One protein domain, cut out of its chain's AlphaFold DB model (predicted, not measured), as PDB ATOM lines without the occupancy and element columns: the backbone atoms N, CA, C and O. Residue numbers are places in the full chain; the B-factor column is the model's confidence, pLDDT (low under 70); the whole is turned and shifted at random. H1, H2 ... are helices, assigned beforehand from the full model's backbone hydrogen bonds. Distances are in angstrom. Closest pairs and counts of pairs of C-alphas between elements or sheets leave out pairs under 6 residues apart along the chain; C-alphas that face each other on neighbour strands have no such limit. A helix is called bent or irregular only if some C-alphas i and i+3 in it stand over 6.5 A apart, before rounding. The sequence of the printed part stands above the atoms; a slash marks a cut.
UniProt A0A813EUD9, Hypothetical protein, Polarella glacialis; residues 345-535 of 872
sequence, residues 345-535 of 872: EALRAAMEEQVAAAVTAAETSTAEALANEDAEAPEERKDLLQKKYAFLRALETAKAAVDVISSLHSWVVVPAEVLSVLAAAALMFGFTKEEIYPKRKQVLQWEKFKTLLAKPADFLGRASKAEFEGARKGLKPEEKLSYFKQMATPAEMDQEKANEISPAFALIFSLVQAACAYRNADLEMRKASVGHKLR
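AT A GLANCE: This is residues 345 to 535 of the 872 residues of the protein "Hypothetical protein" of Polarella glacialis (UniProt A0A813EUD9). Three long helices, H1, H2 and H10, form an up-and-down bundle, and short helices gather round the first half of H10: H3, H4 and H8 pack directly on it, H5, H6 and H7 cluster beyond them, and H9 folds back on its beginning. Residues 530 to 535 of H10 stick out at the far end. The printed part has 191 residues with ten named helices, H1 to H10 in chain order, and no named strand; the class is all helix. It is compact, with a radius of gyration of the C-alphas of 17.2 A and spans of 54 by 42 by 30 A.

IN THESE COORDINATES: H10, residues 503 to 535, is the longest helix at 47.3 A, from C-alpha 503 at (69.099, 76.823, -2.953) to C-alpha 535 at (27.728, 98.188, -11.100). H2, residues 379 to 400, spans 31.7 A and is irregular, with C-alphas 380 and 383 7.2 A apart. H1, residues 345 to 376, was assigned as one helix by its hydrogen bonds but is bent, with C-alphas 365 and 368 6.5 A apart; H1a, residues 345 to 365, spans 30.1 A and begins with C-alpha 345 at (79.951, 72.538, -5.675), and H1b, residues 368 to 376, spans 13.1 A. The others are H3 at 402 to 410, H4 at 416 to 428 with 18.2 A, H5 at 433 to 436, H6 at 446 to 453, H7 at 456 to 463, H8 at 481 to 488 and H9 at 495 to 501.

HOW THE PARTS SIT: H10 is the hub, touching six helices. It touches H2 opposite ways at a shallow tilt of 21 degrees, with the C-alphas of Lys 387 and Tyr 518 closest at 4.7 A. H1a touches H2 with residues 355 to 363 alone, opposite ways at a steep tilt of 43 degrees; the closest C-alphas, of Ala 358 and Thr 397, are 5.0 A apart. H1b and H2 form a helical hairpin, closest at the C-alphas of Asp 374 and Lys 382, 6.1 A. H9 and H10 form another, with Ala 498 and Ala 506 closest at 4.7 A between C-alphas. H4 touches H8, with the C-alphas of Val 421 and Ala 488 closest at 4.5 A. H5 touches H4, H6 touches H3, and H7 touches H2 and H3. Every O i to N i+4 pair is within hydrogen-bond range in H1a, H4, H7, H8 and H9; the counts are 4 of 5 in H1b, 16 of 18 in H2, 3 of 4 in H6, 28 of 29 in H10 and 2 of 5 in H3, where 6 of 6 O i to N i+3 pairs are, and H5 is too short for such a pair.

THE WHOLE: The two C-alphas farthest apart, of Ala 346 and Arg 535, are 59.6 A apart. The printed part has no cut; the link from H7 to H8, 17 residues, is long. The mean pLDDT of the printed part is 95.4, and no printed residue is under 70.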
ATOM      1  N   GLU A 345      80.822  72.948  -4.570       94.31
ATOM      2  CA  GLU A 345      79.951  72.538  -5.675       94.31
ATOM      3  C   GLU A 345      79.241  71.198  -5.416       94.31
ATOM      4  O   GLU A 345      78.122  71.013  -5.892       94.31
ATOM      5  N   ALA A 346      79.847  70.270  -4.664       95.56
ATOM      6  CA  ALA A 346      79.250  68.966  -4.387       95.56
ATOM      7  C   ALA A 346      78.150  69.072  -3.323       95.56
ATOM      8  O   ALA A 346      77.062  68.521  -3.508       95.56
ATOM      9  N   LEU A 347      78.391  69.838  -2.253       94.19
ATOM     10  CA  LEU A 347      77.369  70.176  -1.260       94.19
ATOM     11  C   LEU A 347      76.200  70.925  -1.915       94.19
ATOM     12  O   LEU A 347      75.036  70.579  -1.701       94.19
ATOM     13  N   ARG A 348      76.509  71.918  -2.757       94.62
ATOM     14  CA  ARG A 348      75.509  72.695  -3.494       94.62
ATOM     15  C   ARG A 348      74.679  71.817  -4.434       94.62
ATOM     16  O   ARG A 348      73.455  71.904  -4.399       94.62
ATOM     17  N   ALA A 349      75.312  70.950  -5.226       96.56
ATOM     18  CA  ALA A 349      74.610  70.035  -6.125       96.56
ATOM     19  C   ALA A 349      73.694  69.062  -5.362       96.56
ATOM     20  O   ALA A 349      72.566  68.828  -5.788       96.56
ATOM     21  N   ALA A 350      74.129  68.555  -4.202       96.81
ATOM     22  CA  ALA A 350      73.298  67.709  -3.344       96.81
ATOM     23  C   ALA A 350      72.073  68.462  -2.782       96.81
ATOM     24  O   ALA A 350      70.971  67.910  -2.745       96.81
ATOM     25  N   MET A 351      72.231  69.737  -2.397       96.62
ATOM     26  CA  MET A 351      71.101  70.591  -2.007       96.62
ATOM     27  C   MET A 351      70.144  70.848  -3.180       96.62
ATOM     28  O   MET A 351      68.930  70.766  -3.001       96.62
ATOM     29  N   GLU A 352      70.662  71.132  -4.378       96.81
ATOM     30  CA  GLU A 352      69.852  71.345  -5.585       96.81
ATOM     31  C   GLU A 352      69.087  70.069  -5.997       96.81
ATOM     32  O   GLU A 352      67.905  70.153  -6.338       96.81
ATOM     33  N   GLU A 353      69.690  68.879  -5.873       97.62
ATOM     34  CA  GLU A 353      69.016  67.588  -6.084       97.62
ATOM     35  C   GLU A 353      67.894  67.354  -5.054       97.62
ATOM     36  O   GLU A 353      66.768  67.012  -5.431       97.62
ATOM     37  N   GLN A 354      68.153  67.606  -3.763       97.25
ATOM     38  CA  GLN A 354      67.136  67.498  -2.711       97.25
ATOM     39  C   GLN A 354      65.967  68.471  -2.949       97.25
ATOM     40  O   GLN A 354      64.803  68.095  -2.782       97.25
ATOM     41  N   VAL A 355      66.253  69.701  -3.390       97.56
ATOM     42  CA  VAL A 355      65.236  70.693  -3.772       97.56
ATOM     43  C   VAL A 355      64.434  70.225  -4.989       97.56
ATOM     44  O   VAL A 355      63.206  70.279  -4.952       97.56
ATOM     45  N   ALA A 356      65.075  69.711  -6.040       97.81
ATOM     46  CA  ALA A 356      64.385  69.211  -7.232       97.81
ATOM     47  C   ALA A 356      63.462  68.014  -6.919       97.81
ATOM     48  O   ALA A 356      62.330  67.942  -7.416       97.81
ATOM     49  N   ALA A 357      63.902  67.106  -6.042       98.00
ATOM     50  CA  ALA A 357      63.087  66.002  -5.543       98.00
ATOM     51  C   ALA A 357      61.882  66.501  -4.722       98.00
ATOM     52  O   ALA A 357      60.752  66.056  -4.948       98.00
ATOM     53  N   ALA A 358      62.097  67.471  -3.824       97.94
ATOM     54  CA  ALA A 358      61.042  68.105  -3.033       97.94
ATOM     55  C   ALA A 358      60.004  68.827  -3.911       97.94
ATOM     56  O   ALA A 358      58.802  68.660  -3.691       97.94
ATOM     57  N   VAL A 359      60.448  69.565  -4.940       97.75
ATOM     58  CA  VAL A 359      59.562  70.210  -5.924       97.75
ATOM     59  C   VAL A 359      58.710  69.151  -6.613       97.75
ATOM     60  O   VAL A 359      57.490  69.230  -6.551       97.75
ATOM     61  N   THR A 360      59.321  68.112  -7.186       97.88
ATOM     62  CA  THR A 360      58.600  67.054  -7.920       97.88
ATOM     63  C   THR A 360      57.532  66.364  -7.053       97.88
ATOM     64  O   THR A 360      56.413  66.103  -7.512       97.88
ATOM     65  N   ALA A 361      57.837  66.114  -5.776       96.94
ATOM     66  CA  ALA A 361      56.889  65.543  -4.820       96.94
ATOM     67  C   ALA A 361      55.716  66.496  -4.508       96.94
ATOM     68  O   ALA A 361      54.556  66.074  -4.533       96.94
ATOM     69  N   ALA A 362      55.998  67.781  -4.267       97.00
ATOM     70  CA  ALA A 362      54.988  68.807  -4.002       97.00
ATOM     71  C   ALA A 362      54.134  69.146  -5.239       97.00
ATOM     72  O   ALA A 362      52.944  69.445  -5.121       97.00
ATOM     73  N   GLU A 363      54.700  69.076  -6.445       97.25
ATOM     74  CA  GLU A 363      53.952  69.215  -7.697       97.25
ATOM     75  C   GLU A 363      52.947  68.083  -7.868       97.25
ATOM     76  O   GLU A 363      51.774  68.348  -8.130       97.25
ATOM     77  N   THR A 364      53.381  66.843  -7.637       96.56
ATOM     78  CA  THR A 364      52.518  65.660  -7.741       96.56
ATOM     79  C   THR A 364      51.360  65.726  -6.740       96.56
ATOM     80  O   THR A 364      50.210  65.521  -7.122       96.56
ATOM     81  N   SER A 365      51.628  66.080  -5.475       95.44
ATOM     82  CA  SER A 365      50.590  66.146  -4.434       95.44
ATOM     83  C   SER A 365      49.603  67.309  -4.610       95.44
ATOM     84  O   SER A 365      48.436  67.189  -4.236       95.44
ATOM     85  N   THR A 366      50.036  68.432  -5.196       95.88
ATOM     86  CA  THR A 366      49.171  69.607  -5.413       95.88
ATOM     87  C   THR A 366      48.414  69.589  -6.740       95.88
ATOM     88  O   THR A 366      47.360  70.221  -6.832       95.88
ATOM     89  N   ALA A 367      48.898  68.869  -7.757       96.56
ATOM     90  CA  ALA A 367      48.283  68.834  -9.086       96.56
ATOM     91  C   ALA A 367      46.874  68.218  -9.088       96.56
ATOM     92  O   ALA A 367      45.967  68.793  -9.688       96.56
ATOM     93  N   GLU A 368      46.664  67.094  -8.395       95.00
ATOM     94  CA  GLU A 368      45.347  66.436  -8.325       95.00
ATOM     95  C   GLU A 368      44.305  67.330  -7.635       95.00
ATOM     96  O   GLU A 368      43.183  67.492  -8.115       95.00
ATOM     97  N   ALA A 369      44.695  67.969  -6.530       95.81
ATOM     98  CA  ALA A 369      43.828  68.869  -5.779       95.81
ATOM     99  C   ALA A 369      43.479  70.142  -6.580       95.81
ATOM    100  O   ALA A 369      42.317  70.548  -6.594       95.81
ATOM    101  N   LEU A 370      44.446  70.720  -7.307       96.50
ATOM    102  CA  LEU A 370      44.202  71.839  -8.224       96.50
ATOM    103  C   LEU A 370      43.253  71.448  -9.364       96.50
ATOM    104  O   LEU A 370      42.341  72.209  -9.670       96.50
ATOM    105  N   ALA A 371      43.441  70.278  -9.984       96.75
ATOM    106  CA  ALA A 371      42.588  69.821 -11.083       96.75
ATOM    107  C   ALA A 371      41.124  69.643 -10.642       96.75
ATOM    108  O   ALA A 371      40.210  70.014 -11.380       96.75
ATOM    109  N   ASN A 372      40.908  69.137  -9.423       95.81
ATOM    110  CA  ASN A 372      39.577  68.991  -8.840       95.81
ATOM    111  C   ASN A 372      38.937  70.353  -8.507       95.81
ATOM    112  O   ASN A 372      37.806  70.604  -8.921       95.81
ATOM    113  N   GLU A 373      39.645  71.264  -7.822       95.50
ATOM    114  CA  GLU A 373      39.087  72.591  -7.500       95.50
ATOM    115  C   GLU A 373      38.874  73.474  -8.752       95.50
ATOM    116  O   GLU A 373      37.889  74.208  -8.813       95.50
ATOM    117  N   ASP A 374      39.740  73.409  -9.773       95.12
ATOM    118  CA  ASP A 374      39.595  74.204 -11.007       95.12
ATOM    119  C   ASP A 374      38.417  73.734 -11.883       95.12
ATOM    120  O   ASP A 374      37.774  74.552 -12.548       95.12
ATOM    121  N   ALA A 375      38.086  72.438 -11.862       96.06
ATOM    122  CA  ALA A 375      36.939  71.891 -12.588       96.06
ATOM    123  C   ALA A 375      35.589  72.406 -12.051       96.06
ATOM    124  O   ALA A 375      34.652  72.594 -12.829       96.06
ATOM    125  N   GLU A 376      35.492  72.664 -10.743       95.88
ATOM    126  CA  GLU A 376      34.276  73.166 -10.085       95.88
ATOM    127  C   GLU A 376      34.213  74.704 -10.001       95.88
ATOM    128  O   GLU A 376      33.154  75.280  -9.734       95.88
ATOM    129  N   ALA A 377      35.334  75.397 -10.214       94.69
ATOM    130  CA  ALA A 377      35.435  76.834  -9.997       94.69
ATOM    131  C   ALA A 377      34.927  77.695 -11.171       94.69
ATOM    132  O   ALA A 377      35.218  77.409 -12.336       94.69
ATOM    133  N   PRO A 378      34.248  78.829 -10.888       94.81
ATOM    134  CA  PRO A 378      33.924  79.815 -11.915       94.81
ATOM    135  C   PRO A 378      35.205  80.454 -12.469       94.81
ATOM    136  O   PRO A 378      36.172  80.639 -11.729       94.81
ATOM    137  N   GLU A 379      35.194  80.856 -13.744       93.38
ATOM    138  CA  GLU A 379      36.371  81.403 -14.446       93.38
ATOM    139  C   GLU A 379      37.052  82.557 -13.687       93.38
ATOM    140  O   GLU A 379      38.274  82.579 -13.568       93.38
ATOM    141  N   GLU A 380      36.270  83.451 -13.067       91.06
ATOM    142  CA  GLU A 380      36.766  84.568 -12.240       91.06
ATOM    143  C   GLU A 380      37.606  84.133 -11.019       91.06
ATOM    144  O   GLU A 380      38.348  84.942 -10.461       91.06
ATOM    145  N   ARG A 381      37.493  82.872 -10.575       94.38
ATOM    146  CA  ARG A 381      38.239  82.306  -9.439       94.38
ATOM    147  C   ARG A 381      39.434  81.448  -9.879       94.38
ATOM    148  O   ARG A 381      40.264  81.122  -9.034       94.38
ATOM    149  N   LYS A 382      39.567  81.098 -11.162       95.62
ATOM    150  CA  LYS A 382      40.611  80.164 -11.629       95.62
ATOM    151  C   LYS A 382      42.030  80.689 -11.416       95.62
ATOM    152  O   LYS A 382      42.856  79.963 -10.876       95.62
ATOM    153  N   ASP A 383      42.303  81.963 -11.716       95.62
ATOM    154  CA  ASP A 383      43.620  82.561 -11.415       95.62
ATOM    155  C   ASP A 383      43.919  82.544  -9.903       95.62
ATOM    156  O   ASP A 383      44.998  82.118  -9.493       95.62
ATOM    157  N   LEU A 384      42.934  82.883  -9.060       96.00
ATOM    158  CA  LEU A 384      43.078  82.814  -7.603       96.00
ATOM    159  C   LEU A 384      43.438  81.398  -7.126       96.00
ATOM    160  O   LEU A 384      44.313  81.252  -6.275       96.00
ATOM    161  N   LEU A 385      42.801  80.364  -7.684       96.62
ATOM    162  CA  LEU A 385      43.111  78.967  -7.368       96.62
ATOM    163  C   LEU A 385      44.492  78.548  -7.874       96.62
ATOM    164  O   LEU A 385      45.244  77.923  -7.132       96.62
ATOM    165  N   GLN A 386      44.879  78.948  -9.084       96.88
ATOM    166  CA  GLN A 386      46.227  78.695  -9.594       96.88
ATOM    167  C   GLN A 386      47.293  79.336  -8.693       96.88
ATOM    168  O   GLN A 386      48.281  78.679  -8.362       96.88
ATOM    169  N   LYS A 387      47.086  80.574  -8.209       97.94
ATOM    170  CA  LYS A 387      48.011  81.202  -7.246       97.94
ATOM    171  C   LYS A 387      47.963  80.547  -5.857       97.94
ATOM    172  O   LYS A 387      49.020  80.367  -5.257       97.94
ATOM    173  N   LYS A 388      46.783  80.138  -5.366       97.38
ATOM    174  CA  LYS A 388      46.617  79.357  -4.118       97.38
ATOM    175  C   LYS A 388      47.461  78.085  -4.160       97.38
ATOM    176  O   LYS A 388      48.240  77.833  -3.245       97.38
ATOM    177  N   TYR A 389      47.328  77.297  -5.224       97.62
ATOM    178  CA  TYR A 389      48.044  76.032  -5.362       97.62
ATOM    179  C   TYR A 389      49.532  76.209  -5.672       97.62
ATOM    180  O   TYR A 389      50.326  75.398  -5.208       97.62
ATOM    181  N   ALA A 390      49.941  77.292  -6.343       97.88
ATOM    182  CA  ALA A 390      51.353  77.662  -6.446       97.88
ATOM    183  C   ALA A 390      51.973  77.969  -5.068       97.88
ATOM    184  O   ALA A 390      53.074  77.506  -4.776       97.88
ATOM    185  N   PHE A 391      51.254  78.682  -4.190       98.00
ATOM    186  CA  PHE A 391      51.687  78.906  -2.807       98.00
ATOM    187  C   PHE A 391      51.749  77.602  -1.997       98.00
ATOM    188  O   PHE A 391      52.760  77.342  -1.348       98.00
ATOM    189  N   LEU A 392      50.714  76.755  -2.064       97.62
ATOM    190  CA  LEU A 392      50.708  75.463  -1.366       97.62
ATOM    191  C   LEU A 392      51.840  74.544  -1.845       97.62
ATOM    192  O   LEU A 392      52.495  73.916  -1.022       97.62
ATOM    193  N   ARG A 393      52.123  74.517  -3.151       98.12
ATOM    194  CA  ARG A 393      53.260  73.792  -3.729       98.12
ATOM    195  C   ARG A 393      54.582  74.287  -3.151       98.12
ATOM    196  O   ARG A 393      55.328  73.479  -2.621       98.12
ATOM    197  N   ALA A 394      54.842  75.595  -3.189       98.19
ATOM    198  CA  ALA A 394      56.064  76.167  -2.620       98.19
ATOM    199  C   ALA A 394      56.199  75.872  -1.112       98.19
ATOM    200  O   ALA A 394      57.296  75.602  -0.627       98.19
ATOM    201  N   LEU A 395      55.082  75.868  -0.375       98.12
ATOM    202  CA  LEU A 395      55.047  75.559   1.054       98.12
ATOM    203  C   LEU A 395      55.363  74.084   1.343       98.12
ATOM    204  O   LEU A 395      56.142  73.803   2.251       98.12
ATOM    205  N   GLU A 396      54.787  73.144   0.588       98.06
ATOM    206  CA  GLU A 396      55.100  71.717   0.731       98.06
ATOM    207  C   GLU A 396      56.527  71.395   0.260       98.06
ATOM    208  O   GLU A 396      57.215  70.624   0.929       98.06
ATOM    209  N   THR A 397      57.033  72.054  -0.792       98.31
ATOM    210  CA  THR A 397      58.455  71.981  -1.177       98.31
ATOM    211  C   THR A 397      59.355  72.429  -0.023       98.31
ATOM    212  O   THR A 397      60.278  71.710   0.354       98.31
ATOM    213  N   ALA A 398      59.074  73.589   0.583       98.00
ATOM    214  CA  ALA A 398      59.856  74.121   1.700       98.00
ATOM    215  C   ALA A 398      59.819  73.204   2.940       98.00
ATOM    216  O   ALA A 398      60.827  73.068   3.629       98.00
ATOM    217  N   LYS A 399      58.690  72.535   3.213       97.88
ATOM    218  CA  LYS A 399      58.587  71.520   4.279       97.88
ATOM    219  C   LYS A 399      59.396  70.261   3.970       97.88
ATOM    220  O   LYS A 399      60.051  69.738   4.864       97.88
ATOM    221  N   ALA A 400      59.347  69.771   2.733       97.75
ATOM    222  CA  ALA A 400      60.092  68.586   2.311       97.75
ATOM    223  C   ALA A 400      61.613  68.834   2.268       97.75
ATOM    224  O   ALA A 400      62.390  67.919   2.527       97.75
ATOM    225  N   ALA A 401      62.035  70.073   2.007       97.75
ATOM    226  CA  ALA A 401      63.428  70.519   2.027       97.75
ATOM    227  C   ALA A 401      63.787  71.319   3.302       97.75
ATOM    228  O   ALA A 401      64.615  72.232   3.263       97.75
ATOM    229  N   VAL A 402      63.179  70.985   4.450       97.62
ATOM    230  CA  VAL A 402      63.421  71.695   5.722       97.62
ATOM    231  C   VAL A 402      64.883  71.619   6.178       97.62
ATOM    232  O   VAL A 402      65.384  72.581   6.756       97.62
ATOM    233  N   ASP A 403      65.598  70.533   5.872       97.19
ATOM    234  CA  ASP A 403      67.025  70.386   6.190       97.19
ATOM    235  C   ASP A 403      67.893  71.354   5.368       97.19
ATOM    236  O   ASP A 403      68.817  71.967   5.900       97.19
ATOM    237  N   VAL A 404      67.530  71.580   4.099       97.25
ATOM    238  CA  VAL A 404      68.173  72.579   3.230       97.25
ATOM    239  C   VAL A 404      67.926  73.983   3.788       97.25
ATOM    240  O   VAL A 404      68.857  74.760   3.931       97.25
ATOM    241  N   ILE A 405      66.699  74.301   4.219       97.25
ATOM    242  CA  ILE A 405      66.406  75.578   4.903       97.25
ATOM    243  C   ILE A 405      67.184  75.709   6.222       97.25
ATOM    244  O   ILE A 405      67.647  76.799   6.559       97.25
ATOM    245  N   SER A 406      67.372  74.606   6.951       96.62
ATOM    246  CA  SER A 406      68.130  74.580   8.207       96.62
ATOM    247  C   SER A 406      69.606  74.925   8.006       96.62
ATOM    248  O   SER A 406      70.220  75.479   8.918       96.62
ATOM    249  N   SER A 407      70.177  74.683   6.817       95.88
ATOM    250  CA  SER A 407      71.562  75.065   6.521       95.88
ATOM    251  C   SER A 407      71.775  76.581   6.553       95.88
ATOM    252  O   SER A 407      72.874  77.017   6.864       95.88
ATOM    253  N   LEU A 408      70.741  77.404   6.323       96.44
ATOM    254  CA  LEU A 408      70.861  78.861   6.476       96.44
ATOM    255  C   LEU A 408      71.207  79.268   7.913       96.44
ATOM    256  O   LEU A 408      71.799  80.319   8.103       96.44
ATOM    257  N   HIS A 409      70.902  78.457   8.931       95.81
ATOM    258  CA  HIS A 409      71.275  78.769  10.314       95.81
ATOM    259  C   HIS A 409      72.803  78.792  10.536       95.81
ATOM    260  O   HIS A 409      73.265  79.427  11.484       95.81
ATOM    261  N   SER A 410      73.602  78.128   9.687       95.25
ATOM    262  CA  SER A 410      75.070  78.212   9.769       95.25
ATOM    263  C   SER A 410      75.633  79.517   9.205       95.25
ATOM    264  O   SER A 410      76.797  79.820   9.446       95.25
ATOM    265  N   TRP A 411      74.831  80.296   8.471       97.00
ATOM    266  CA  TRP A 411      75.276  81.563   7.905       97.00
ATOM    267  C   TRP A 411      75.436  82.624   8.990       97.00
ATOM    268  O   TRP A 411      74.749  82.624  10.022       97.00
ATOM    269  N   VAL A 412      76.345  83.556   8.729       96.88
ATOM    270  CA  VAL A 412      76.702  84.632   9.654       96.88
ATOM    271  C   VAL A 412      76.742  85.984   8.942       96.88
ATOM    272  O   VAL A 412      76.227  86.964   9.474       96.88
ATOM    273  N   VAL A 413      77.213  86.030   7.690       96.75
ATOM    274  CA  VAL A 413      77.040  87.191   6.801       96.75
ATOM    275  C   VAL A 413      75.861  86.954   5.866       96.75
ATOM    276  O   VAL A 413      75.831  85.977   5.118       96.75
ATOM    277  N   VAL A 414      74.890  87.868   5.878       96.81
ATOM    278  CA  VAL A 414      73.695  87.797   5.027       96.81
ATOM    279  C   VAL A 414      73.476  89.141   4.323       96.81
ATOM    280  O   VAL A 414      73.425  90.163   5.008       96.81
ATOM    281  N   PRO A 415      73.334  89.173   2.981       95.38
ATOM    282  CA  PRO A 415      73.058  90.407   2.243       95.38
ATOM    283  C   PRO A 415      71.767  91.107   2.696       95.38
ATOM    284  O   PRO A 415      70.789  90.459   3.078       95.38
ATOM    285  N   ALA A 416      71.735  92.438   2.615       94.31
ATOM    286  CA  ALA A 416      70.603  93.244   3.082       94.31
ATOM    287  C   ALA A 416      69.301  92.943   2.309       94.31
ATOM    288  O   ALA A 416      68.207  92.980   2.873       94.31
ATOM    289  N   GLU A 417      69.414  92.576   1.033       95.38
ATOM    290  CA  GLU A 417      68.311  92.161   0.166       95.38
ATOM    291  C   GLU A 417      67.695  90.844   0.654       95.38
ATOM    292  O   GLU A 417      66.472  90.713   0.726       95.38
ATOM    293  N   VAL A 418      68.545  89.892   1.057       96.56
ATOM    294  CA  VAL A 418      68.128  88.612   1.643       96.56
ATOM    295  C   VAL A 418      67.421  88.857   2.976       96.56
ATOM    296  O   VAL A 418      66.321  88.349   3.182       96.56
ATOM    297  N   LEU A 419      67.979  89.704   3.851       96.44
ATOM    298  CA  LEU A 419      67.330  90.093   5.111       96.44
ATOM    299  C   LEU A 419      65.965  90.764   4.880       96.44
ATOM    300  O   LEU A 419      65.016  90.476   5.609       96.44
ATOM    301  N   SER A 420      65.825  91.595   3.844       96.19
ATOM    302  CA  SER A 420      64.549  92.216   3.460       96.19
ATOM    303  C   SER A 420      63.496  91.174   3.048       96.19
ATOM    304  O   SER A 420      62.375  91.179   3.566       96.19
ATOM    305  N   VAL A 421      63.862  90.209   2.198       97.44
ATOM    306  CA  VAL A 421      62.977  89.096   1.804       97.44
ATOM    307  C   VAL A 421      62.581  88.241   3.012       97.44
ATOM    308  O   VAL A 421      61.411  87.885   3.164       97.44
ATOM    309  N   LEU A 422      63.529  87.923   3.895       97.50
ATOM    310  CA  LEU A 422      63.293  87.104   5.086       97.50
ATOM    311  C   LEU A 422      62.406  87.818   6.123       97.50
ATOM    312  O   LEU A 422      61.504  87.203   6.698       97.50
ATOM    313  N   ALA A 423      62.579  89.129   6.297       96.75
ATOM    314  CA  ALA A 423      61.684  89.957   7.098       96.75
ATOM    315  C   ALA A 423      60.261  90.001   6.509       96.75
ATOM    316  O   ALA A 423      59.284  89.861   7.250       96.75
ATOM    317  N   ALA A 424      60.129  90.128   5.181       97.25
ATOM    318  CA  ALA A 424      58.838  90.043   4.500       97.25
ATOM    319  C   ALA A 424      58.173  88.672   4.716       97.25
ATOM    320  O   ALA A 424      56.980  88.620   5.016       97.25
ATOM    321  N   ALA A 425      58.945  87.580   4.644       97.38
ATOM    322  CA  ALA A 425      58.472  86.226   4.921       97.38
ATOM    323  C   ALA A 425      57.866  86.114   6.325       97.38
ATOM    324  O   ALA A 425      56.699  85.749   6.474       97.38
ATOM    325  N   ALA A 426      58.624  86.493   7.358       97.50
ATOM    326  CA  ALA A 426      58.167  86.402   8.740       97.50
ATOM    327  C   ALA A 426      56.924  87.271   9.007       97.50
ATOM    328  O   ALA A 426      55.943  86.775   9.568       97.50
ATOM    329  N   LEU A 427      56.904  88.528   8.548       96.50
ATOM    330  CA  LEU A 427      55.726  89.393   8.699       96.50
ATOM    331  C   LEU A 427      54.495  88.815   7.974       96.50
ATOM    332  O   LEU A 427      53.387  88.833   8.512       96.50
ATOM    333  N   MET A 428      54.669  88.250   6.773       95.94
ATOM    334  CA  MET A 428      53.579  87.607   6.029       95.94
ATOM    335  C   MET A 428      53.051  86.339   6.708       95.94
ATOM    336  O   MET A 428      51.849  86.069   6.631       95.94
ATOM    337  N   PHE A 429      53.914  85.592   7.402       96.38
ATOM    338  CA  PHE A 429      53.552  84.403   8.181       96.38
ATOM    339  C   PHE A 429      53.006  84.729   9.583       96.38
ATOM    340  O   PHE A 429      52.717  83.819  10.359       96.38
ATOM    341  N   GLY A 430      52.811  86.014   9.906       95.44
ATOM    342  CA  GLY A 430      52.170  86.455  11.145       95.44
ATOM    343  C   GLY A 430      53.097  86.513  12.360       95.44
ATOM    344  O   GLY A 430      52.614  86.441  13.488       95.44
ATOM    345  N   PHE A 431      54.412  86.626  12.158       96.75
ATOM    346  CA  PHE A 431      55.324  87.055  13.220       96.75
ATOM    347  C   PHE A 431      55.190  88.569  13.459       96.75
ATOM    348  O   PHE A 431      54.954  89.335  12.520       96.75
ATOM    349  N   THR A 432      55.316  89.022  14.709       95.06
ATOM    350  CA  THR A 432      55.161  90.452  15.047       95.06
ATOM    351  C   THR A 432      56.436  91.257  14.758       95.06
ATOM    352  O   THR A 432      57.536  90.702  14.713       95.06
ATOM    353  N   LYS A 433      56.326  92.594  14.627       93.50
ATOM    354  CA  LYS A 433      57.514  93.475  14.523       93.50
ATOM    355  C   LYS A 433      58.455  93.259  15.721       93.50
ATOM    356  O   LYS A 433      59.665  93.256  15.536       93.50
ATOM    357  N   GLU A 434      57.916  93.015  16.917       93.31
ATOM    358  CA  GLU A 434      58.703  92.759  18.133       93.31
ATOM    359  C   GLU A 434      59.406  91.388  18.144       93.31
ATOM    360  O   GLU A 434      60.475  91.267  18.741       93.31
ATOM    361  N   GLU A 435      58.847  90.361  17.493       94.50
ATOM    362  CA  GLU A 435      59.493  89.046  17.330       94.50
ATOM    363  C   GLU A 435      60.640  89.093  16.308       94.50
ATOM    364  O   GLU A 435      61.645  88.414  16.491       94.50
ATOM    365  N   ILE A 436      60.510  89.910  15.258       94.75
ATOM    366  CA  ILE A 436      61.451  89.966  14.125       94.75
ATOM    367  C   ILE A 436      62.560  90.998  14.356       94.75
ATOM    368  O   ILE A 436      63.741  90.678  14.268       94.75
ATOM    369  N   TYR A 437      62.195  92.239  14.672       93.19
ATOM    370  CA  TYR A 437      63.131  93.359  14.730       93.19
ATOM    371  C   TYR A 437      63.637  93.585  16.157       93.19
ATOM    372  O   TYR A 437      62.858  93.474  17.111       93.19
ATOM    373  N   PRO A 438      64.926  93.905  16.358       90.88
ATOM    374  CA  PRO A 438      65.419  94.371  17.650       90.88
ATOM    375  C   PRO A 438      64.629  95.599  18.120       90.88
ATOM    376  O   PRO A 438      64.089  96.356  17.308       90.88
ATOM    377  N   LYS A 439      64.551  95.820  19.438       88.62
ATOM    378  CA  LYS A 439      63.880  97.016  19.966       88.62
ATOM    379  C   LYS A 439      64.560  98.260  19.366       88.62
ATOM    380  O   LYS A 439      65.774  98.383  19.462       88.62
ATOM    381  N   ARG A 440      63.772  99.180  18.792       85.19
ATOM    382  CA  ARG A 440      64.233 100.463  18.205       85.19
ATOM    383  C   ARG A 440      65.135 100.342  16.965       85.19
ATOM    384  O   ARG A 440      65.843 101.293  16.643       85.19
ATOM    385  N   LYS A 441      65.098  99.216  16.243       88.62
ATOM    386  CA  LYS A 441      65.762  99.063  14.938       88.62
ATOM    387  C   LYS A 441      64.728  98.756  13.853       88.62
ATOM    388  O   LYS A 441      63.874  97.890  14.029       88.62
ATOM    389  N   GLN A 442      64.812  99.462  12.722       87.50
ATOM    390  CA  GLN A 442      63.992  99.187  11.529       87.50
ATOM    391  C   GLN A 442      64.618  98.144  10.601       87.50
ATOM    392  O   GLN A 442      63.917  97.566   9.775       87.50
ATOM    393  N   VAL A 443      65.922  97.898  10.733       89.81
ATOM    394  CA  VAL A 443      66.644  96.872   9.977       89.81
ATOM    395  C   VAL A 443      66.580  95.554  10.747       89.81
ATOM    396  O   VAL A 443      66.745  95.522  11.970       89.81
ATOM    397  N   LEU A 444      66.319  94.455  10.038       92.81
ATOM    398  CA  LEU A 444      66.374  93.115  10.614       92.81
ATOM    399  C   LEU A 444      67.833  92.754  10.919       92.81
ATOM    400  O   LEU A 444      68.636  92.621  10.000       92.81
ATOM    401  N   GLN A 445      68.170  92.544  12.191       92.62
ATOM    402  CA  GLN A 445      69.445  91.923  12.555       92.62
ATOM    403  C   GLN A 445      69.378  90.412  12.325       92.62
ATOM    404  O   GLN A 445      68.443  89.747  12.781       92.62
ATOM    405  N   TRP A 446      70.401  89.874  11.658       95.38
ATOM    406  CA  TRP A 446      70.476  88.460  11.299       95.38
ATOM    407  C   TRP A 446      70.361  87.526  12.508       95.38
ATOM    408  O   TRP A 446      69.512  86.641  12.502       95.38
ATOM    409  N   GLU A 447      71.115  87.781  13.581       93.38
ATOM    410  CA  GLU A 447      71.097  86.947  14.792       93.38
ATOM    411  C   GLU A 447      69.695  86.820  15.409       93.38
ATOM    412  O   GLU A 447      69.291  85.745  15.853       93.38
ATOM    413  N   LYS A 448      68.875  87.875  15.341       93.81
ATOM    414  CA  LYS A 448      67.487  87.792  15.804       93.81
ATOM    415  C   LYS A 448      66.635  86.894  14.902       93.81
ATOM    416  O   LYS A 448      65.876  86.073  15.415       93.81
ATOM    417  N   PHE A 449      66.800  86.978  13.581       95.69
ATOM    418  CA  PHE A 449      66.131  86.071  12.640       95.69
ATOM    419  C   PHE A 449      66.601  84.617  12.786       95.69
ATOM    420  O   PHE A 449      65.797  83.689  12.700       95.69
ATOM    421  N   LYS A 450      67.885  84.411  13.084       95.38
ATOM    422  CA  LYS A 450      68.504  83.105  13.337       95.38
ATOM    423  C   LYS A 450      67.839  82.378  14.510       95.38
ATOM    424  O   LYS A 450      67.575  81.184  14.395       95.38
ATOM    425  N   THR A 451      67.392  83.093  15.553       95.31
ATOM    426  CA  THR A 451      66.560  82.491  16.623       95.31
ATOM    427  C   THR A 451      65.204  81.950  16.137       95.31
ATOM    428  O   THR A 451      64.695  80.987  16.710       95.31
ATOM    429  N   LEU A 452      64.628  82.522  15.070       95.69
ATOM    430  CA  LEU A 452      63.403  82.020  14.433       95.69
ATOM    431  C   LEU A 452      63.716  80.818  13.525       95.69
ATOM    432  O   LEU A 452      62.988  79.824  13.545       95.69
ATOM    433  N   LEU A 453      64.825  80.874  12.775       95.56
ATOM    434  CA  LEU A 453      65.304  79.767  11.936       95.56
ATOM    435  C   LEU A 453      65.800  78.556  12.729       95.56
ATOM    436  O   LEU A 453      65.757  77.453  12.197       95.56
ATOM    437  N   ALA A 454      66.196  78.716  13.995       95.81
ATOM    438  CA  ALA A 454      66.559  77.607  14.883       95.81
ATOM    439  C   ALA A 454      65.412  76.591  15.085       95.81
ATOM    440  O   ALA A 454      65.637  75.476  15.560       95.81
ATOM    441  N   LYS A 455      64.172  76.960  14.726       95.94
ATOM    442  CA  LYS A 455      63.003  76.070  14.667       95.94
ATOM    443  C   LYS A 455      62.288  76.232  13.319       95.94
ATOM    444  O   LYS A 455      61.188  76.789  13.259       95.94
ATOM    445  N   PRO A 456      62.858  75.713  12.219       95.44
ATOM    446  CA  PRO A 456      62.332  75.965  10.878       95.44
ATOM    447  C   PRO A 456      60.949  75.321  10.678       95.44
ATOM    448  O   PRO A 456      60.103  75.862   9.966       95.44
ATOM    449  N   ALA A 457      60.658  74.231  11.397       95.88
ATOM    450  CA  ALA A 457      59.330  73.624  11.449       95.88
ATOM    451  C   ALA A 457      58.262  74.547  12.078       95.88
ATOM    452  O   ALA A 457      57.124  74.558  11.610       95.88
ATOM    453  N   ASP A 458      58.611  75.359  13.085       96.75
ATOM    454  CA  ASP A 458      57.691  76.345  13.673       96.75
ATOM    455  C   ASP A 458      57.468  77.522  12.711       96.75
ATOM    456  O   ASP A 458      56.335  77.982  12.548       96.75
ATOM    457  N   PHE A 459      58.522  77.968  12.016       97.31
ATOM    458  CA  PHE A 459      58.455  79.012  10.988       97.31
ATOM    459  C   PHE A 459      57.534  78.617   9.818       97.31
ATOM    460  O   PHE A 459      56.553  79.312   9.532       97.31
ATOM    461  N   LEU A 460      57.762  77.449   9.209       97.56
ATOM    462  CA  LEU A 460      56.903  76.896   8.151       97.56
ATOM    463  C   LEU A 460      55.516  76.474   8.683       97.56
ATOM    464  O   LEU A 460      54.513  76.507   7.962       97.56
ATOM    465  N   GLY A 461      55.428  76.126   9.968       97.38
ATOM    466  CA  GLY A 461      54.179  75.860  10.678       97.38
ATOM    467  C   GLY A 461      53.308  77.106  10.849       97.38
ATOM    468  O   GLY A 461      52.086  77.007  10.719       97.38
ATOM    469  N   ARG A 462      53.902  78.289  11.079       97.44
ATOM    470  CA  ARG A 462      53.187  79.578  11.020       97.44
ATOM    471  C   ARG A 462      52.804  79.937   9.583       97.44
ATOM    472  O   ARG A 462      51.650  80.290   9.357       97.44
ATOM    473  N   ALA A 463      53.692  79.732   8.604       96.88
ATOM    474  CA  ALA A 463      53.377  79.934   7.181       96.88
ATOM    475  C   ALA A 463      52.152  79.114   6.723       96.88
ATOM    476  O   ALA A 463      51.290  79.619   6.009       96.88
ATOM    477  N   SER A 464      52.022  77.877   7.218       96.62
ATOM    478  CA  SER A 464      50.873  76.992   6.961       96.62
ATOM    479  C   SER A 464      49.553  77.464   7.585       96.62
ATOM    480  O   SER A 464      48.488  77.026   7.159       96.62
ATOM    481  N   LYS A 465      49.609  78.328   8.606       97.19
ATOM    482  CA  LYS A 465      48.445  78.889   9.315       97.19
ATOM    483  C   LYS A 465      48.081  80.299   8.833       97.19
ATOM    484  O   LYS A 465      47.112  80.875   9.320       97.19
ATOM    485  N   ALA A 466      48.855  80.879   7.915       96.12
ATOM    486  CA  ALA A 466      48.669  82.253   7.469       96.12
ATOM    487  C   ALA A 466      47.491  82.381   6.480       96.12
ATOM    488  O   ALA A 466      47.517  81.865   5.364       96.12
ATOM    489  N   GLU A 467      46.446  83.115   6.874       93.81
ATOM    490  CA  GLU A 467      45.243  83.318   6.056       93.81
ATOM    491  C   GLU A 467      45.457  84.393   4.973       93.81
ATOM    492  O   GLU A 467      45.276  85.593   5.213       93.81
ATOM    493  N   PHE A 468      45.880  83.993   3.770       94.50
ATOM    494  CA  PHE A 468      46.073  84.920   2.640       94.50
ATOM    495  C   PHE A 468      44.774  85.335   1.939       94.50
ATOM    496  O   PHE A 468      44.755  86.371   1.270       94.50
ATOM    497  N   GLU A 469      43.678  84.599   2.115       93.75
ATOM    498  CA  GLU A 469      42.343  85.074   1.748       93.75
ATOM    499  C   GLU A 469      41.797  85.997   2.849       93.75
ATOM    500  O   GLU A 469      42.062  85.803   4.032       93.75
ATOM    501  N   GLY A 470      40.994  86.998   2.486       90.94
ATOM    502  CA  GLY A 470      40.132  87.683   3.455       90.94
ATOM    503  C   GLY A 470      40.260  89.202   3.497       90.94
ATOM    504  O   GLY A 470      41.270  89.810   3.123       90.94
ATOM    505  N   ALA A 471      39.200  89.842   3.993       88.00
ATOM    506  CA  ALA A 471      39.172  91.274   4.258       88.00
ATOM    507  C   ALA A 471      39.757  91.559   5.651       88.00
ATOM    508  O   ALA A 471      39.019  91.775   6.611       88.00
ATOM    509  N   ARG A 472      41.090  91.563   5.753       89.19
ATOM    510  CA  ARG A 472      41.801  91.982   6.968       89.19
ATOM    511  C   ARG A 472      41.554  93.484   7.206       89.19
ATOM    512  O   ARG A 472      41.974  94.316   6.401       89.19
ATOM    513  N   LYS A 473      40.828  93.830   8.274       90.50
ATOM    514  CA  LYS A 473      40.579  95.217   8.718       90.50
ATOM    515  C   LYS A 473      41.628  95.620   9.757       90.50
ATOM    516  O   LYS A 473      42.100  94.765  10.491       90.50
ATOM    517  N   GLY A 474      41.958  96.909   9.834       89.94
ATOM    518  CA  GLY A 474      42.899  97.423  10.839       89.94
ATOM    519  C   GLY A 474      44.377  97.101  10.582       89.94
ATOM    520  O   GLY A 474      45.177  97.298  11.488       89.94
ATOM    521  N   LEU A 475      44.738  96.644   9.374       88.88
ATOM    522  CA  LEU A 475      46.131  96.371   9.001       88.88
ATOM    523  C   LEU A 475      47.029  97.592   9.228       88.88
ATOM    524  O   LEU A 475      46.762  98.675   8.682       88.88
ATOM    525  N   LYS A 476      48.126  97.390   9.957       92.19
ATOM    526  CA  LYS A 476      49.192  98.389  10.106       92.19
ATOM    527  C   LYS A 476      49.865  98.658   8.746       92.19
ATOM    528  O   LYS A 476      49.759  97.823   7.843       92.19
ATOM    529  N   PRO A 477      50.519  99.816   8.523       91.06
ATOM    530  CA  PRO A 477      51.225 100.109   7.270       91.06
ATOM    531  C   PRO A 477      52.185  99.003   6.803       91.06
ATOM    532  O   PRO A 477      52.212  98.697   5.612       91.06
ATOM    533  N   GLU A 478      52.882  98.379   7.747       89.12
ATOM    534  CA  GLU A 478      53.856  97.297   7.580       89.12
ATOM    535  C   GLU A 478      53.198  95.959   7.199       89.12
ATOM    536  O   GLU A 478      53.832  95.088   6.620       89.12
ATOM    537  N   GLU A 479      51.904  95.786   7.475       90.94
ATOM    538  CA  GLU A 479      51.149  94.564   7.163       90.94
ATOM    539  C   GLU A 479      50.445  94.646   5.789       90.94
ATOM    540  O   GLU A 479      49.676  93.759   5.396       90.94
ATOM    541  N   LYS A 480      50.653  95.744   5.049       94.44
ATOM    542  CA  LYS A 480      50.056  95.964   3.727       94.44
ATOM    543  C   LYS A 480      50.881  95.270   2.649       94.44
ATOM    544  O   LYS A 480      52.096  95.408   2.587       94.44
ATOM    545  N   LEU A 481      50.192  94.655   1.683       94.69
ATOM    546  CA  LEU A 481      50.824  94.004   0.527       94.69
ATOM    547  C   LEU A 481      51.772  94.931  -0.262       94.69
ATOM    548  O   LEU A 481      52.716  94.450  -0.873       94.69
ATOM    549  N   SER A 482      51.549  96.249  -0.255       95.25
ATOM    550  CA  SER A 482      52.467  97.216  -0.875       95.25
ATOM    551  C   SER A 482      53.847  97.241  -0.213       95.25
ATOM    552  O   SER A 482      54.839  97.340  -0.924       95.25
ATOM    553  N   TYR A 483      53.902  97.121   1.116       95.00
ATOM    554  CA  TYR A 483      55.146  97.064   1.884       95.00
ATOM    555  C   TYR A 483      55.839  95.713   1.669       95.00
ATOM    556  O   TYR A 483      57.001  95.669   1.276       95.00
ATOM    557  N   PHE A 484      55.086  94.609   1.760       94.69
ATOM    558  CA  PHE A 484      55.619  93.277   1.455       94.69
ATOM    559  C   PHE A 484      56.190  93.169   0.043       94.69
ATOM    560  O   PHE A 484      57.273  92.631  -0.107       94.69
ATOM    561  N   LYS A 485      55.539  93.726  -0.989       95.31
ATOM    562  CA  LYS A 485      56.103  93.729  -2.351       95.31
ATOM    563  C   LYS A 485      57.412  94.519  -2.454       95.31
ATOM    564  O   LYS A 485      58.313  94.080  -3.153       95.31
ATOM    565  N   GLN A 486      57.540  95.651  -1.758       95.00
ATOM    566  CA  GLN A 486      58.789  96.427  -1.750       95.00
ATOM    567  C   GLN A 486      59.956  95.645  -1.131       95.00
ATOM    568  O   GLN A 486      61.083  95.777  -1.593       95.00
ATOM    569  N   MET A 487      59.682  94.815  -0.121       95.00
ATOM    570  CA  MET A 487      60.700  94.010   0.562       95.00
ATOM    571  C   MET A 487      60.968  92.650  -0.101       95.00
ATOM    572  O   MET A 487      62.109  92.209  -0.168       95.00
ATOM    573  N   ALA A 488      59.922  91.987  -0.601       94.62
ATOM    574  CA  ALA A 488      59.971  90.641  -1.172       94.62
ATOM    575  C   ALA A 488      60.467  90.590  -2.621       94.62
ATOM    576  O   ALA A 488      60.905  89.537  -3.076       94.62
ATOM    577  N   THR A 489      60.386  91.700  -3.358       93.00
ATOM    578  CA  THR A 489      60.984  91.825  -4.694       93.00
ATOM    579  C   THR A 489      61.877  93.067  -4.756       93.00
ATOM    580  O   THR A 489      61.463  94.083  -5.326       93.00
ATOM    581  N   PRO A 490      63.092  93.015  -4.166       92.81
ATOM    582  CA  PRO A 490      64.153  93.973  -4.465       92.81
ATOM    583  C   PRO A 490      64.363  94.056  -5.981       92.81
ATOM    584  O   PRO A 490      64.285  93.038  -6.667       92.81
ATOM    585  N   ALA A 491      64.632  95.250  -6.514       90.00
ATOM    586  CA  ALA A 491      64.605  95.506  -7.963       90.00
ATOM    587  C   ALA A 491      65.585  94.652  -8.793       90.00
ATOM    588  O   ALA A 491      65.410  94.527 -10.004       90.00
ATOM    589  N   GLU A 492      66.595  94.070  -8.146       91.56
ATOM    590  CA  GLU A 492      67.625  93.247  -8.776       91.56
ATOM    591  C   GLU A 492      67.520  91.755  -8.441       91.56
ATOM    592  O   GLU A 492      68.349  90.993  -8.928       91.56
ATOM    593  N   MET A 493      66.554  91.322  -7.622       95.69
ATOM    594  CA  MET A 493      66.477  89.946  -7.127       95.69
ATOM    595  C   MET A 493      65.411  89.134  -7.870       95.69
ATOM    596  O   MET A 493      64.214  89.406  -7.779       95.69
ATOM    597  N   ASP A 494      65.867  88.105  -8.579       96.38
ATOM    598  CA  ASP A 494      65.057  87.121  -9.292       96.38
ATOM    599  C   ASP A 494      65.318  85.703  -8.741       96.38
ATOM    600  O   ASP A 494      66.087  85.511  -7.796       96.38
ATOM    601  N   GLN A 495      64.628  84.699  -9.291       95.19
ATOM    602  CA  GLN A 495      64.742  83.313  -8.821       95.19
ATOM    603  C   GLN A 495      66.114  82.695  -9.146       95.19
ATOM    604  O   GLN A 495      66.566  81.816  -8.415       95.19
ATOM    605  N   GLU A 496      66.775  83.150 -10.215       96.31
ATOM    606  CA  GLU A 496      68.091  82.655 -10.631       96.31
ATOM    607  C   GLU A 496      69.155  83.147  -9.651       96.31
ATOM    608  O   GLU A 496      69.838  82.331  -9.040       96.31
ATOM    609  N   LYS A 497      69.187  84.448  -9.350       96.06
ATOM    610  CA  LYS A 497      70.056  85.024  -8.314       96.06
ATOM    611  C   LYS A 497      69.756  84.491  -6.916       96.06
ATOM    612  O   LYS A 497      70.673  84.292  -6.124       96.06
ATOM    613  N   ALA A 498      68.488  84.225  -6.593       96.69
ATOM    614  CA  ALA A 498      68.143  83.581  -5.329       96.69
ATOM    615  C   ALA A 498      68.757  82.168  -5.235       96.69
ATOM    616  O   ALA A 498      69.321  81.832  -4.194       96.69
ATOM    617  N   ASN A 499      68.716  81.381  -6.321       95.69
ATOM    618  CA  ASN A 499      69.416  80.093  -6.418       95.69
ATOM    619  C   ASN A 499      70.946  80.265  -6.367       95.69
ATOM    620  O   ASN A 499      71.621  79.476  -5.710       95.69
ATOM    621  N   GLU A 500      71.517  81.268  -7.044       94.62
ATOM    622  CA  GLU A 500      72.961  81.562  -7.029       94.62
ATOM    623  C   GLU A 500      73.470  81.844  -5.612       94.62
ATOM    624  O   GLU A 500      74.503  81.291  -5.235       94.62
ATOM    625  N   ILE A 501      72.721  82.629  -4.826       95.44
ATOM    626  CA  ILE A 501      72.988  82.904  -3.406       95.44
ATOM    627  C   ILE A 501      72.910  81.609  -2.590       95.44
ATOM    628  O   ILE A 501      73.872  81.252  -1.915       95.44
ATOM    629  N   SER A 502      71.769  80.912  -2.623       96.06
ATOM    630  CA  SER A 502      71.605  79.602  -1.984       96.06
ATOM    631  C   SER A 502      70.303  78.918  -2.422       96.06
ATOM    632  O   SER A 502      69.240  79.540  -2.323       96.06
ATOM    633  N   PRO A 503      70.320  77.610  -2.750       97.56
ATOM    634  CA  PRO A 503      69.099  76.823  -2.953       97.56
ATOM    635  C   PRO A 503      68.118  76.925  -1.769       97.56
ATOM    636  O   PRO A 503      66.903  76.978  -1.960       97.56
ATOM    637  N   ALA A 504      68.639  77.033  -0.542       97.06
ATOM    638  CA  ALA A 504      67.846  77.200   0.674       97.06
ATOM    639  C   ALA A 504      67.107  78.547   0.725       97.06
ATOM    640  O   ALA A 504      65.932  78.609   1.092       97.06
ATOM    641  N   PHE A 505      67.779  79.631   0.328       97.50
ATOM    642  CA  PHE A 505      67.162  80.953   0.248       97.50
ATOM    643  C   PHE A 505      66.107  81.003  -0.864       97.50
ATOM    644  O   PHE A 505      65.017  81.539  -0.660       97.50
ATOM    645  N   ALA A 506      66.385  80.376  -2.008       97.56
ATOM    646  CA  ALA A 506      65.482  80.321  -3.149       97.56
ATOM    647  C   ALA A 506      64.135  79.626  -2.860       97.56
ATOM    648  O   ALA A 506      63.102  80.020  -3.416       97.56
ATOM    649  N   LEU A 507      64.115  78.641  -1.952       97.94
ATOM    650  CA  LEU A 507      62.881  78.059  -1.409       97.94
ATOM    651  C   LEU A 507      62.039  79.101  -0.663       97.94
ATOM    652  O   LEU A 507      60.841  79.226  -0.910       97.94
ATOM    653  N   ILE A 508      62.656  79.877   0.233       97.88
ATOM    654  CA  ILE A 508      61.940  80.904   1.003       97.88
ATOM    655  C   ILE A 508      61.492  82.039   0.073       97.88
ATOM    656  O   ILE A 508      60.345  82.475   0.148       97.88
ATOM    657  N   PHE A 509      62.349  82.477  -0.848       98.12
ATOM    658  CA  PHE A 509      62.033  83.511  -1.832       98.12
ATOM    659  C   PHE A 509      60.838  83.119  -2.717       98.12
ATOM    660  O   PHE A 509      59.863  83.870  -2.793       98.12
ATOM    661  N   SER A 510      60.844  81.915  -3.302       97.62
ATOM    662  CA  SER A 510      59.719  81.414  -4.110       97.62
ATOM    663  C   SER A 510      58.424  81.273  -3.298       97.62
ATOM    664  O   SER A 510      57.351  81.646  -3.781       97.62
ATOM    665  N   LEU A 511      58.509  80.835  -2.036       98.06
ATOM    666  CA  LEU A 511      57.376  80.786  -1.107       98.06
ATOM    667  C   LEU A 511      56.773  82.179  -0.850       98.06
ATOM    668  O   LEU A 511      55.550  82.343  -0.906       98.06
ATOM    669  N   VAL A 512      57.608  83.196  -0.613       97.75
ATOM    670  CA  VAL A 512      57.161  84.585  -0.401       97.75
ATOM    671  C   VAL A 512      56.573  85.183  -1.680       97.75
ATOM    672  O   VAL A 512      55.518  85.822  -1.623       97.75
ATOM    673  N   GLN A 513      57.193  84.949  -2.841       97.44
ATOM    674  CA  GLN A 513      56.660  85.401  -4.128       97.44
ATOM    675  C   GLN A 513      55.288  84.783  -4.418       97.44
ATOM    676  O   GLN A 513      54.348  85.505  -4.764       97.44
ATOM    677  N   ALA A 514      55.136  83.471  -4.218       98.00
ATOM    678  CA  ALA A 514      53.867  82.778  -4.403       98.00
ATOM    679  C   ALA A 514      52.789  83.293  -3.432       98.00
ATOM    680  O   ALA A 514      51.657  83.551  -3.849       98.00
ATOM    681  N   ALA A 515      53.142  83.544  -2.167       97.81
ATOM    682  CA  ALA A 515      52.240  84.143  -1.182       97.81
ATOM    683  C   ALA A 515      51.821  85.579  -1.566       97.81
ATOM    684  O   ALA A 515      50.650  85.951  -1.437       97.81
ATOM    685  N   CYS A 516      52.750  86.386  -2.093       97.25
ATOM    686  CA  CYS A 516      52.480  87.738  -2.591       97.25
ATOM    687  C   CYS A 516      51.552  87.723  -3.813       97.25
ATOM    688  O   CYS A 516      50.619  88.528  -3.883       97.25
ATOM    689  N   ALA A 517      51.781  86.809  -4.760       97.50
ATOM    690  CA  ALA A 517      50.946  86.619  -5.942       97.50
ATOM    691  C   ALA A 517      49.530  86.151  -5.565       97.50
ATOM    692  O   ALA A 517      48.549  86.723  -6.039       97.50
ATOM    693  N   TYR A 518      49.418  85.187  -4.647       97.75
ATOM    694  CA  TYR A 518      48.140  84.699  -4.126       97.75
ATOM    695  C   TYR A 518      47.349  85.799  -3.410       97.75
ATOM    696  O   TYR A 518      46.182  86.040  -3.729       97.75
ATOM    697  N   ARG A 519      47.998  86.557  -2.515       97.12
ATOM    698  CA  ARG A 519      47.358  87.694  -1.841       97.12
ATOM    699  C   ARG A 519      46.950  88.796  -2.824       97.12
ATOM    700  O   ARG A 519      45.933  89.454  -2.608       97.12
ATOM    701  N   ASN A 520      47.714  89.007  -3.896       96.75
ATOM    702  CA  ASN A 520      47.360  89.965  -4.941       96.75
ATOM    703  C   ASN A 520      46.096  89.538  -5.701       96.75
ATOM    704  O   ASN A 520      45.185  90.353  -5.844       96.75
ATOM    705  N   ALA A 521      46.015  88.266  -6.104       97.19
ATOM    706  CA  ALA A 521      44.850  87.703  -6.783       97.19
ATOM    707  C   ALA A 521      43.577  87.778  -5.914       97.19
ATOM    708  O   ALA A 521      42.523  88.167  -6.414       97.19
ATOM    709  N   ASP A 522      43.656  87.514  -4.598       96.94
ATOM    710  CA  ASP A 522      42.499  87.660  -3.689       96.94
ATOM    711  C   ASP A 522      42.009  89.117  -3.640       96.94
ATOM    712  O   ASP A 522      40.807  89.389  -3.699       96.94
ATOM    713  N   LEU A 523      42.933  90.081  -3.586       95.19
ATOM    714  CA  LEU A 523      42.588  91.502  -3.596       95.19
ATOM    715  C   LEU A 523      42.016  91.963  -4.944       95.19
ATOM    716  O   LEU A 523      41.117  92.805  -4.955       95.19
ATOM    717  N   GLU A 524      42.502  91.441  -6.068       95.81
ATOM    718  CA  GLU A 524      41.987  91.759  -7.405       95.81
ATOM    719  C   GLU A 524      40.608  91.143  -7.647       95.81
ATOM    720  O   GLU A 524      39.688  91.871  -8.025       95.81
ATOM    721  N   MET A 525      40.406  89.872  -7.290       95.69
ATOM    722  CA  MET A 525      39.095  89.215  -7.299       95.69
ATOM    723  C   MET A 525      38.090  89.961  -6.403       95.69
ATOM    724  O   MET A 525      36.969  90.253  -6.829       95.69
ATOM    725  N   ARG A 526      38.487  90.392  -5.196       93.50
ATOM    726  CA  ARG A 526      37.625  91.213  -4.322       93.50
ATOM    727  C   ARG A 526      37.302  92.576  -4.925       93.50
ATOM    728  O   ARG A 526      36.145  92.990  -4.856       93.50
ATOM    729  N   LYS A 527      38.273  93.270  -5.530       94.19
ATOM    730  CA  LYS A 527      38.033  94.540  -6.246       94.19
ATOM    731  C   LYS A 527      37.064  94.338  -7.413       94.19
ATOM    732  O   LYS A 527      36.139  95.134  -7.563       94.19
ATOM    733  N   ALA A 528      37.221  93.264  -8.187       94.00
ATOM    734  CA  ALA A 528      36.319  92.905  -9.277       94.00
ATOM    735  C   ALA A 528      34.901  92.602  -8.762       94.00
ATOM    736  O   ALA A 528      33.940  93.179  -9.269       94.00
ATOM    737  N   SER A 529      34.770  91.806  -7.695       93.25
ATOM    738  CA  SER A 529      33.492  91.462  -7.057       93.25
ATOM    739  C   SER A 529      32.778  92.685  -6.465       93.25
ATOM    740  O   SER A 529      31.577  92.866  -6.674       93.25
ATOM    741  N   VAL A 530      33.502  93.573  -5.774       92.75
ATOM    742  CA  VAL A 530      32.959  94.846  -5.267       92.75
ATOM    743  C   VAL A 530      32.557  95.757  -6.427       92.75
ATOM    744  O   VAL A 530      31.454  96.297  -6.409       92.75
ATOM    745  N   GLY A 531      33.383  95.870  -7.469       92.31
ATOM    746  CA  GLY A 531      33.057  96.622  -8.680       92.31
ATOM    747  C   GLY A 531      31.829  96.073  -9.411       92.31
ATOM    748  O   GLY A 531      30.990  96.848  -9.862       92.31
ATOM    749  N   HIS A 532      31.668  94.750  -9.482       91.31
ATOM    750  CA  HIS A 532      30.490  94.101 -10.054       91.31
ATOM    751  C   HIS A 532      29.238  94.344  -9.201       91.31
ATOM    752  O   HIS A 532      28.201  94.725  -9.741       91.31
ATOM    753  N   LYS A 533      29.331  94.222  -7.869       93.19
ATOM    754  CA  LYS A 533      28.236  94.565  -6.945       93.19
ATOM    755  C   LYS A 533      27.838  96.036  -7.063       93.19
ATOM    756  O   LYS A 533      26.648  96.318  -7.156       93.19
ATOM    757  N   LEU A 534      28.805  96.953  -7.134       91.50
ATOM    758  CA  LEU A 534      28.557  98.383  -7.321       91.50
ATOM    759  C   LEU A 534      27.867  98.654  -8.667       91.50
ATOM    760  O   LEU A 534      26.838  99.317  -8.691       91.50
ATOM    761  N   ARG A 535      28.367  98.083  -9.774       90.88
ATOM    762  CA  ARG A 535      27.728  98.188 -11.100       90.88
ATOM    763  C   ARG A 535      26.319  97.593 -11.114       90.88
ATOM    764  O   ARG A 535      25.422  98.198 -11.685       90.88
TER     765      ARG A 535